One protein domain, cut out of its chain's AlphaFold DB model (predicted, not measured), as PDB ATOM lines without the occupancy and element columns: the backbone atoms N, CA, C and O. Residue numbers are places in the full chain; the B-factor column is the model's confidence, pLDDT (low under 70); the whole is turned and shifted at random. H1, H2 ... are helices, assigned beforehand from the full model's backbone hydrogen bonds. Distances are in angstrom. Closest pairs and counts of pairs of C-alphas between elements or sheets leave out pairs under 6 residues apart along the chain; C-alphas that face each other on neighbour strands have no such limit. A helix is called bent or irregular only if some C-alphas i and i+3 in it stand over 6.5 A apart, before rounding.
ATOM      1  N   LEU A 187      17.375  65.927   4.551       91.56
ATOM      2  CA  LEU A 187      18.234  65.137   3.670       91.56
ATOM      3  C   LEU A 187      19.721  65.381   3.958       91.56
ATOM      4  O   LEU A 187      20.474  64.413   4.054       91.56
ATOM      5  N   SER A 188      20.145  66.636   4.158       94.38
ATOM      6  CA  SER A 188      21.543  66.930   4.507       94.38
ATOM      7  C   SER A 188      21.933  66.331   5.855       94.38
ATOM      8  O   SER A 188      22.999  65.730   5.962       94.38
ATOM      9  N   LEU A 189      21.050  66.415   6.855       95.62
ATOM     10  CA  LEU A 189      21.282  65.807   8.164       95.62
ATOM     11  C   LEU A 189      21.397  64.281   8.059       95.62
ATOM     12  O   LEU A 189      22.290  63.677   8.650       95.62
ATOM     13  N   ARG A 190      20.523  63.645   7.270       94.38
ATOM     14  CA  ARG A 190      20.589  62.199   7.025       94.38
ATOM     15  C   ARG A 190      21.903  61.798   6.355       94.38
ATOM     16  O   ARG A 190      22.489  60.784   6.734       94.38
ATOM     17  N   ASP A 191      22.367  62.580   5.387       95.25
ATOM     18  CA  ASP A 191      23.631  62.333   4.694       95.25
ATOM     19  C   ASP A 191      24.847  62.522   5.608       95.25
ATOM     20  O   ASP A 191      25.811  61.762   5.503       95.25
ATOM     21  N   GLU A 192      24.817  63.510   6.503       95.62
ATOM     22  CA  GLU A 192      25.856  63.740   7.510       95.62
ATOM     23  C   GLU A 192      25.931  62.584   8.509       95.62
ATOM     24  O   GLU A 192      26.997  61.989   8.660       95.62
ATOM     25  N   LEU A 193      24.794  62.176   9.080       96.19
ATOM     26  CA  LEU A 193      24.720  61.025   9.984       96.19
ATOM     27  C   LEU A 193      25.196  59.738   9.301       96.19
ATOM     28  O   LEU A 193      25.954  58.962   9.876       96.19
ATOM     29  N   ALA A 194      24.809  59.520   8.042       95.94
ATOM     30  CA  ALA A 194      25.262  58.360   7.280       95.94
ATOM     31  C   ALA A 194      26.769  58.402   6.962       95.94
ATOM     32  O   ALA A 194      27.372  57.357   6.712       95.94
ATOM     33  N   ARG A 195      27.399  59.583   6.914       96.06
ATOM     34  CA  ARG A 195      28.859  59.708   6.768       96.06
ATOM     35  C   ARG A 195      29.567  59.435   8.086       96.06
ATOM     36  O   ARG A 195      30.497  58.635   8.075       96.06
ATOM     37  N   GLU A 196      29.092  60.029   9.174       95.75
ATOM     38  CA  GLU A 196      29.622  59.825  10.525       95.75
ATOM     39  C   GLU A 196      29.582  58.341  10.908       95.75
ATOM     40  O   GLU A 196      30.615  57.766  11.230       95.75
ATOM     41  N   GLN A 197      28.452  57.661  10.686       96.00
ATOM     42  CA  GLN A 197      28.325  56.220  10.942       96.00
ATOM     43  C   GLN A 197      29.371  55.382  10.194       96.00
ATOM     44  O   GLN A 197      29.981  54.482  10.766       96.00
ATOM     45  N   ARG A 198      29.636  55.686   8.917       96.06
ATOM     46  CA  ARG A 198      30.670  54.973   8.147       96.06
ATOM     47  C   ARG A 198      32.076  55.263   8.664       96.06
ATOM     48  O   ARG A 198      32.970  54.431   8.498       96.06
ATOM     49  N   GLU A 199      32.321  56.458   9.186       96.00
ATOM     50  CA  GLU A 199      33.604  56.808   9.796       96.00
ATOM     51  C   GLU A 199      33.776  56.064  11.119       96.00
ATOM     52  O   GLU A 199      34.778  55.361  11.273       96.00
ATOM     53  N   ASP A 200      32.752  56.070  11.967       95.19
ATOM     54  CA  ASP A 200      32.705  55.335  13.227       95.19
ATOM     55  C   ASP A 200      32.912  53.835  13.019       95.19
ATOM     56  O   ASP A 200      33.774  53.239  13.659       95.19
ATOM     57  N   GLU A 201      32.212  53.208  12.073       96.06
ATOM     58  CA  GLU A 201      32.404  51.790  11.740       96.06
ATOM     59  C   GLU A 201      33.858  51.492  11.342       96.06
ATOM     60  O   GLU A 201      34.455  50.485  11.743       96.06
ATOM     61  N   ARG A 202      34.482  52.386  10.566       96.25
ATOM     62  CA  ARG A 202      35.885  52.232  10.155       96.25
ATOM     63  C   ARG A 202      36.837  52.414  11.327       96.25
ATOM     64  O   ARG A 202      37.879  51.752  11.349       96.25
ATOM     65  N   GLU A 203      36.537  53.311  12.254       96.12
ATOM     66  CA  GLU A 203      37.325  53.518  13.464       96.12
ATOM     67  C   GLU A 203      37.176  52.350  14.434       96.12
ATOM     68  O   GLU A 203      38.190  51.814  14.887       96.12
ATOM     69  N   GLN A 204      35.956  51.858  14.637       96.56
ATOM     70  CA  GLN A 204      35.648  50.669  15.427       96.56
ATOM     71  C   GLN A 204      36.390  49.442  14.896       96.56
ATOM     72  O   GLN A 204      37.064  48.753  15.659       96.56
ATOM     73  N   LEU A 205      36.397  49.206  13.578       95.69
ATOM     74  CA  LEU A 205      37.163  48.102  12.984       95.69
ATOM     75  C   LEU A 205      38.675  48.235  13.219       95.69
ATOM     76  O   LEU A 205      39.373  47.238  13.428       95.69
ATOM     77  N   ARG A 206      39.222  49.456  13.177       96.75
ATOM     78  CA  ARG A 206      40.644  49.684  13.490       96.75
ATOM     79  C   ARG A 206      40.933  49.466  14.968       96.75
ATOM     80  O   ARG A 206      41.993  48.920  15.283       96.75
ATOM     81  N   HIS A 207      40.021  49.897  15.835       95.50
ATOM     82  CA  HIS A 207      40.109  49.727  17.276       95.50
ATOM     83  C   HIS A 207      40.078  48.246  17.644       95.50
ATOM     84  O   HIS A 207      41.052  47.762  18.210       95.50
ATOM     85  N   ALA A 208      39.084  47.496  17.164       95.75
ATOM     86  CA  ALA A 208      38.960  46.058  17.382       95.75
ATOM     87  C   ALA A 208      40.221  45.295  16.935       95.75
ATOM     88  O   ALA A 208      40.762  44.477  17.672       95.75
ATOM     89  N   ARG A 209      40.789  45.628  15.763       95.62
ATOM     90  CA  ARG A 209      42.067  45.042  15.300       95.62
ATOM     91  C   ARG A 209      43.264  45.419  16.173       95.62
ATOM     92  O   ARG A 209      44.275  44.717  16.188       95.62
ATOM     93  N   ARG A 210      43.254  46.597  16.796       97.00
ATOM     94  CA  ARG A 210      44.311  47.016  17.725       97.00
ATOM     95  C   ARG A 210      44.167  46.278  19.052       97.00
ATOM     96  O   ARG A 210      45.180  45.819  19.566       97.00
ATOM     97  N   GLU A 211      42.948  46.146  19.557       95.56
ATOM     98  CA  GLU A 211      42.633  45.409  20.779       95.56
ATOM     99  C   GLU A 211      42.983  43.933  20.649       95.56
ATOM    100  O   GLU A 211      43.693  43.418  21.502       95.56
ATOM    101  N   ASP A 212      42.600  43.283  19.550       95.31
ATOM    102  CA  ASP A 212      42.954  41.886  19.286       95.31
ATOM    103  C   ASP A 212      44.478  41.680  19.269       95.31
ATOM    104  O   ASP A 212      45.010  40.854  20.009       95.31
ATOM    105  N   ARG A 213      45.224  42.525  18.541       93.88
ATOM    106  CA  ARG A 213      46.699  42.493  18.562       93.88
ATOM    107  C   ARG A 213      47.276  42.734  19.958       93.88
ATOM    108  O   ARG A 213      48.279  42.120  20.319       93.88
ATOM    109  N   ALA A 214      46.674  43.623  20.746       94.62
ATOM    110  CA  ALA A 214      47.102  43.876  22.118       94.62
ATOM    111  C   ALA A 214      46.811  42.677  23.036       94.62
ATOM    112  O   ALA A 214      47.655  42.337  23.862       94.62
ATOM    113  N   LEU A 215      45.668  42.008  22.873       94.25
ATOM    114  CA  LEU A 215      45.309  40.792  23.602       94.25
ATOM    115  C   LEU A 215      46.232  39.629  23.241       94.25
ATOM    116  O   LEU A 215      46.722  38.954  24.138       94.25
ATOM    117  N   GLN A 216      46.528  39.430  21.956       90.81
ATOM    118  CA  GLN A 216      47.501  38.432  21.501       90.81
ATOM    119  C   GLN A 216      48.875  38.689  22.113       90.81
ATOM    120  O   GLN A 216      49.490  37.775  22.655       90.81
ATOM    121  N   LYS A 217      49.330  39.947  22.104       89.44
ATOM    122  CA  LYS A 217      50.588  40.328  22.745       89.44
ATOM    123  C   LYS A 217      50.578  40.035  24.248       89.44
ATOM    124  O   LYS A 217      51.537  39.456  24.735       89.44
ATOM    125  N   ARG A 218      49.499  40.373  24.965       86.19
ATOM    126  CA  ARG A 218      49.352  40.071  26.402       86.19
ATOM    127  C   ARG A 218      49.363  38.568  26.683       86.19
ATOM    128  O   ARG A 218      50.040  38.137  27.604       86.19
ATOM    129  N   ARG A 219      48.667  37.768  25.869       88.06
ATOM    130  CA  ARG A 219      48.675  36.299  25.975       88.06
ATOM    131  C   ARG A 219      50.070  35.723  25.744       88.06
ATOM    132  O   ARG A 219      50.479  34.819  26.458       88.06
ATOM    133  N   LEU A 220      50.817  36.258  24.776       82.12
ATOM    134  CA  LEU A 220      52.214  35.873  24.561       82.12
ATOM    135  C   LEU A 220      53.102  36.276  25.746       82.12
ATOM    136  O   LEU A 220      53.962  35.502  26.137       82.12
ATOM    137  N   GLU A 221      52.883  37.451  26.338       82.81
ATOM    138  CA  GLU A 221      53.603  37.905  27.539       82.81
ATOM    139  C   GLU A 221      53.291  37.056  28.788       82.81
ATOM    140  O   GLU A 221      54.142  36.943  29.663       82.81
ATOM    141  N   GLU A 222      52.102  36.451  28.877       83.00
ATOM    142  CA  GLU A 222      51.713  35.534  29.961       83.00
ATOM    143  C   GLU A 222      52.270  34.115  29.761       83.00
ATOM    144  O   GLU A 222      52.714  33.483  30.718       83.00
ATOM    145  N   LEU A 223      52.267  33.622  28.517       77.81
ATOM    146  CA  LEU A 223      52.752  32.282  28.176       77.81
ATOM    147  C   LEU A 223      54.278  32.186  28.142       77.81
ATOM    148  O   LEU A 223      54.825  31.120  28.418       77.81
ATOM    149  N   VAL A 224      54.970  33.268  27.776       73.00
ATOM    150  CA  VAL A 224      56.433  33.294  27.760       73.00
ATOM    151  C   VAL A 224      56.922  33.511  29.193       73.00
ATOM    152  O   VAL A 224      56.666  34.573  29.766       73.00
ATOM    153  N   PRO A 225      57.653  32.547  29.788       69.38
ATOM    154  CA  PRO A 225      58.269  32.750  31.089       69.38
ATOM    155  C   PRO A 225      59.125  34.013  31.046       69.38
ATOM    156  O   PRO A 225      59.904  34.210  30.109       69.38
ATOM    157  N   ARG A 226      58.985  34.879  32.057       65.94
ATOM    158  CA  ARG A 226      59.810  36.089  32.179       65.94
ATOM    159  C   ARG A 226      61.279  35.726  31.993       65.94
ATOM    160  O   ARG A 226      61.769  34.808  32.649       65.94
ATOM    161  N   ALA A 227      61.959  36.476  31.128       69.75
ATOM    162  CA  ALA A 227      63.327  36.189  30.725       69.75
ATOM    163  C   ALA A 227      64.233  35.949  31.943       69.75
ATOM    164  O   ALA A 227      64.191  36.693  32.942       69.75
ATOM    165  N   GLU A 228      65.061  34.907  31.846       62.12
ATOM    166  CA  GLU A 228      65.918  34.484  32.946       62.12
ATOM    167  C   GLU A 228      66.804  35.636  33.452       62.12
ATOM    168  O   GLU A 228      67.268  36.487  32.670       62.12
ATOM    169  N   PRO A 229      67.015  35.721  34.777       62.81
ATOM    170  CA  PRO A 229      67.810  36.772  35.390       62.81
ATOM    171  C   PRO A 229      69.241  36.792  34.835       62.81
ATOM    172  O   PRO A 229      70.013  35.871  35.053       62.81
ATOM    173  N   GLY A 230      69.599  37.874  34.132       67.00
ATOM    174  CA  GLY A 230      70.949  38.101  33.590       67.00
ATOM    175  C   GLY A 230      71.011  38.286  32.069       67.00
ATOM    176  O   GLY A 230      71.991  38.826  31.557       67.00
ATOM    177  N   THR A 231      69.952  37.934  31.341       75.56
ATOM    178  CA  THR A 231      69.907  38.054  29.876       75.56
ATOM    179  C   THR A 231      69.693  39.500  29.393       75.56
ATOM    180  O   THR A 231      69.154  40.368  30.093       75.56
ATOM    181  N   ARG A 232      70.109  39.786  28.148       76.00
ATOM    182  CA  ARG A 232      69.894  41.086  27.472       76.00
ATOM    183  C   ARG A 232      68.410  41.454  27.403       76.00
ATOM    184  O   ARG A 232      68.069  42.634  27.491       76.00
ATOM    185  N   GLU A 233      67.545  40.455  27.293       76.00
ATOM    186  CA  GLU A 233      66.094  40.614  27.240       76.00
ATOM    187  C   GLU A 233      65.543  41.192  28.545       76.00
ATOM    188  O   GLU A 233      64.821  42.187  28.502       76.00
ATOM    189  N   ARG A 234      66.016  40.721  29.706       77.56
ATOM    190  CA  ARG A 234      65.625  41.281  31.009       77.56
ATOM    191  C   ARG A 234      66.111  42.717  31.221       77.56
ATOM    192  O   ARG A 234      65.429  43.524  31.853       77.56
ATOM    193  N   ARG A 235      67.279  43.086  30.678       77.31
ATOM    194  CA  ARG A 235      67.758  44.488  30.711       77.31
ATOM    195  C   ARG A 235      66.867  45.397  29.862       77.31
ATOM    196  O   ARG A 235      66.625  46.540  30.249       77.31
ATOM    197  N   LEU A 236      66.373  44.900  28.728       79.62
ATOM    198  CA  LEU A 236      65.444  45.629  27.865       79.62
ATOM    199  C   LEU A 236      64.040  45.715  28.470       79.62
ATOM    200  O   LEU A 236      63.429  46.774  28.379       79.62
ATOM    201  N   GLU A 237      63.558  44.663  29.129       79.25
ATOM    202  CA  GLU A 237      62.293  44.665  29.871       79.25
ATOM    203  C   GLU A 237      62.343  45.659  31.037       79.25
ATOM    204  O   GLU A 237      61.544  46.589  31.074       79.25
ATOM    205  N   LYS A 238      63.379  45.597  31.888       83.19
ATOM    206  CA  LYS A 238      63.587  46.575  32.970       83.19
ATOM    207  C   LYS A 238      63.677  48.009  32.439       83.19
ATOM    208  O   LYS A 238      63.144  48.932  33.049       83.19
ATOM    209  N   LYS A 239      64.329  48.227  31.289       86.00
ATOM    210  CA  LYS A 239      64.386  49.552  30.649       86.00
ATOM    211  C   LYS A 239      63.015  49.994  30.127       86.00
ATOM    212  O   LYS A 239      62.701  51.175  30.246       86.00
ATOM    213  N   LYS A 240      62.212  49.085  29.566       85.94
ATOM    214  CA  LYS A 240      60.834  49.365  29.132       85.94
ATOM    215  C   LYS A 240      59.947  49.709  30.322       85.94
ATOM    216  O   LYS A 240      59.315  50.752  30.272       85.94
ATOM    217  N   GLU A 241      59.982  48.928  31.399       83.50
ATOM    218  CA  GLU A 241      59.235  49.208  32.632       83.50
ATOM    219  C   GLU A 241      59.623  50.561  33.244       83.50
ATOM    220  O   GLU A 241      58.766  51.326  33.680       83.50
ATOM    221  N   VAL A 242      60.920  50.890  33.270       86.94
ATOM    222  CA  VAL A 242      61.389  52.198  33.751       86.94
ATOM    223  C   VAL A 242      60.935  53.318  32.818       86.94
ATOM    224  O   VAL A 242      60.488  54.353  33.301       86.94
ATOM    225  N   ASN A 243      61.009  53.132  31.498       88.25
ATOM    226  CA  ASN A 243      60.547  54.134  30.537       88.25
ATOM    227  C   ASN A 243      59.026  54.325  30.600       88.25
ATOM    228  O   ASN A 243      58.557  55.448  30.507       88.25
ATOM    229  N   GLU A 244      58.263  53.256  30.811       85.50
ATOM    230  CA  GLU A 244      56.818  53.323  31.008       85.50
ATOM    231  C   GLU A 244      56.477  54.057  32.304       85.50
ATOM    232  O   GLU A 244      55.670  54.977  32.277       85.50
ATOM    233  N   LYS A 245      57.158  53.754  33.417       84.38
ATOM    234  CA  LYS A 245      57.005  54.512  34.668       84.38
ATOM    235  C   LYS A 245      57.331  55.993  34.463       84.38
ATOM    236  O   LYS A 245      56.521  56.844  34.806       84.38
ATOM    237  N   MET A 246      58.471  56.314  33.850       80.31
ATOM    238  CA  MET A 246      58.858  57.701  33.554       80.31
ATOM    239  C   MET A 246      57.902  58.381  32.565       80.31
ATOM    240  O   MET A 246      57.645  59.576  32.684       80.31
ATOM    241  N   GLY A 247      57.341  57.630  31.620       81.81
ATOM    242  CA  GLY A 247      56.298  58.076  30.702       81.81
ATOM    243  C   GLY A 247      55.006  58.410  31.436       81.81
ATOM    244  O   GLY A 247      54.487  59.503  31.257       81.81
ATOM    245  N   GLN A 248      54.555  57.549  32.350       80.69
ATOM    246  CA  GLN A 248      53.395  57.810  33.205       80.69
ATOM    247  C   GLN A 248      53.591  59.070  34.056       80.69
ATOM    248  O   GLN A 248      52.647  59.836  34.225       80.69
ATOM    249  N   PHE A 249      54.804  59.336  34.554       78.94
ATOM    250  CA  PHE A 249      55.101  60.591  35.254       78.94
ATOM    251  C   PHE A 249      55.071  61.811  34.320       78.94
ATOM    252  O   PHE A 249      54.566  62.855  34.719       78.94
ATOM    253  N   ARG A 250      55.545  61.693  33.073       78.81
ATOM    254  CA  ARG A 250      55.510  62.781  32.074       78.81
ATOM    255  C   ARG A 250      54.108  63.059  31.533       78.81
ATOM    256  O   ARG A 250      53.753  64.214  31.363       78.81
ATOM    257  N   GLU A 251      53.308  62.026  31.282       71.19
ATOM    258  CA  GLU A 251      51.932  62.160  30.784       71.19
ATOM    259  C   GLU A 251      50.961  62.614  31.878       71.19
ATOM    260  O   GLU A 251      50.005  63.338  31.605       71.19
TER     261      GLU A 251
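What this domain is: This is residues 187 to 251 of the 329 residues of an uncharacterized protein of Epichloe festucae (UniProt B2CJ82). Two helices make an open V with unequal arms: the long helix H1 gives the model its length, and the shorter H2 folds back at an angle after a loop at the point of the V. The arms have no contact with each other, and residues 187 to 225, which take in the whole of H1, stand free. You will find 65 residues printed, with two named helices in the order H1, H2 and no named strand; the class is all helix. The whole is extended, with a radius of gyration of the C-alphas of 20.2 A and spans of 66 by 30 by 13 A.

How they stand to each other: Begin with H1, residues 187 to 223, and go on through the short link of 8 residues to H2, residues 232 to 251. The two helices are apart, with no C-alpha of the one within 8 A of the other. Residues 228 to 233 stand free, and so do residues 238 to 251 of H2. Look at the backbone O and N atoms: in H2 every O i to N i+4 pair is within hydrogen-bond range, and in H1 32 of 33 are.

Where its parts are: Find C-alpha 187 at (18.234, 65.137, 3.670); from there H1 runs 53.6 A to C-alpha 223 at (52.752, 32.282, 28.176), x rising and y falling from end to end. H2 begins at C-alpha 232 and runs 27.9 A to C-alpha 251 at (51.932, 62.160, 30.784). Neither helix is bent.

The domain as a whole: The two C-alphas farthest apart are those of Leu 187 and Gly 230, at 66.4 A. The printed part has no cut. In the B-factor column the mean pLDDT of the printed part is 86.4, and residues 225 to 230 are under 70.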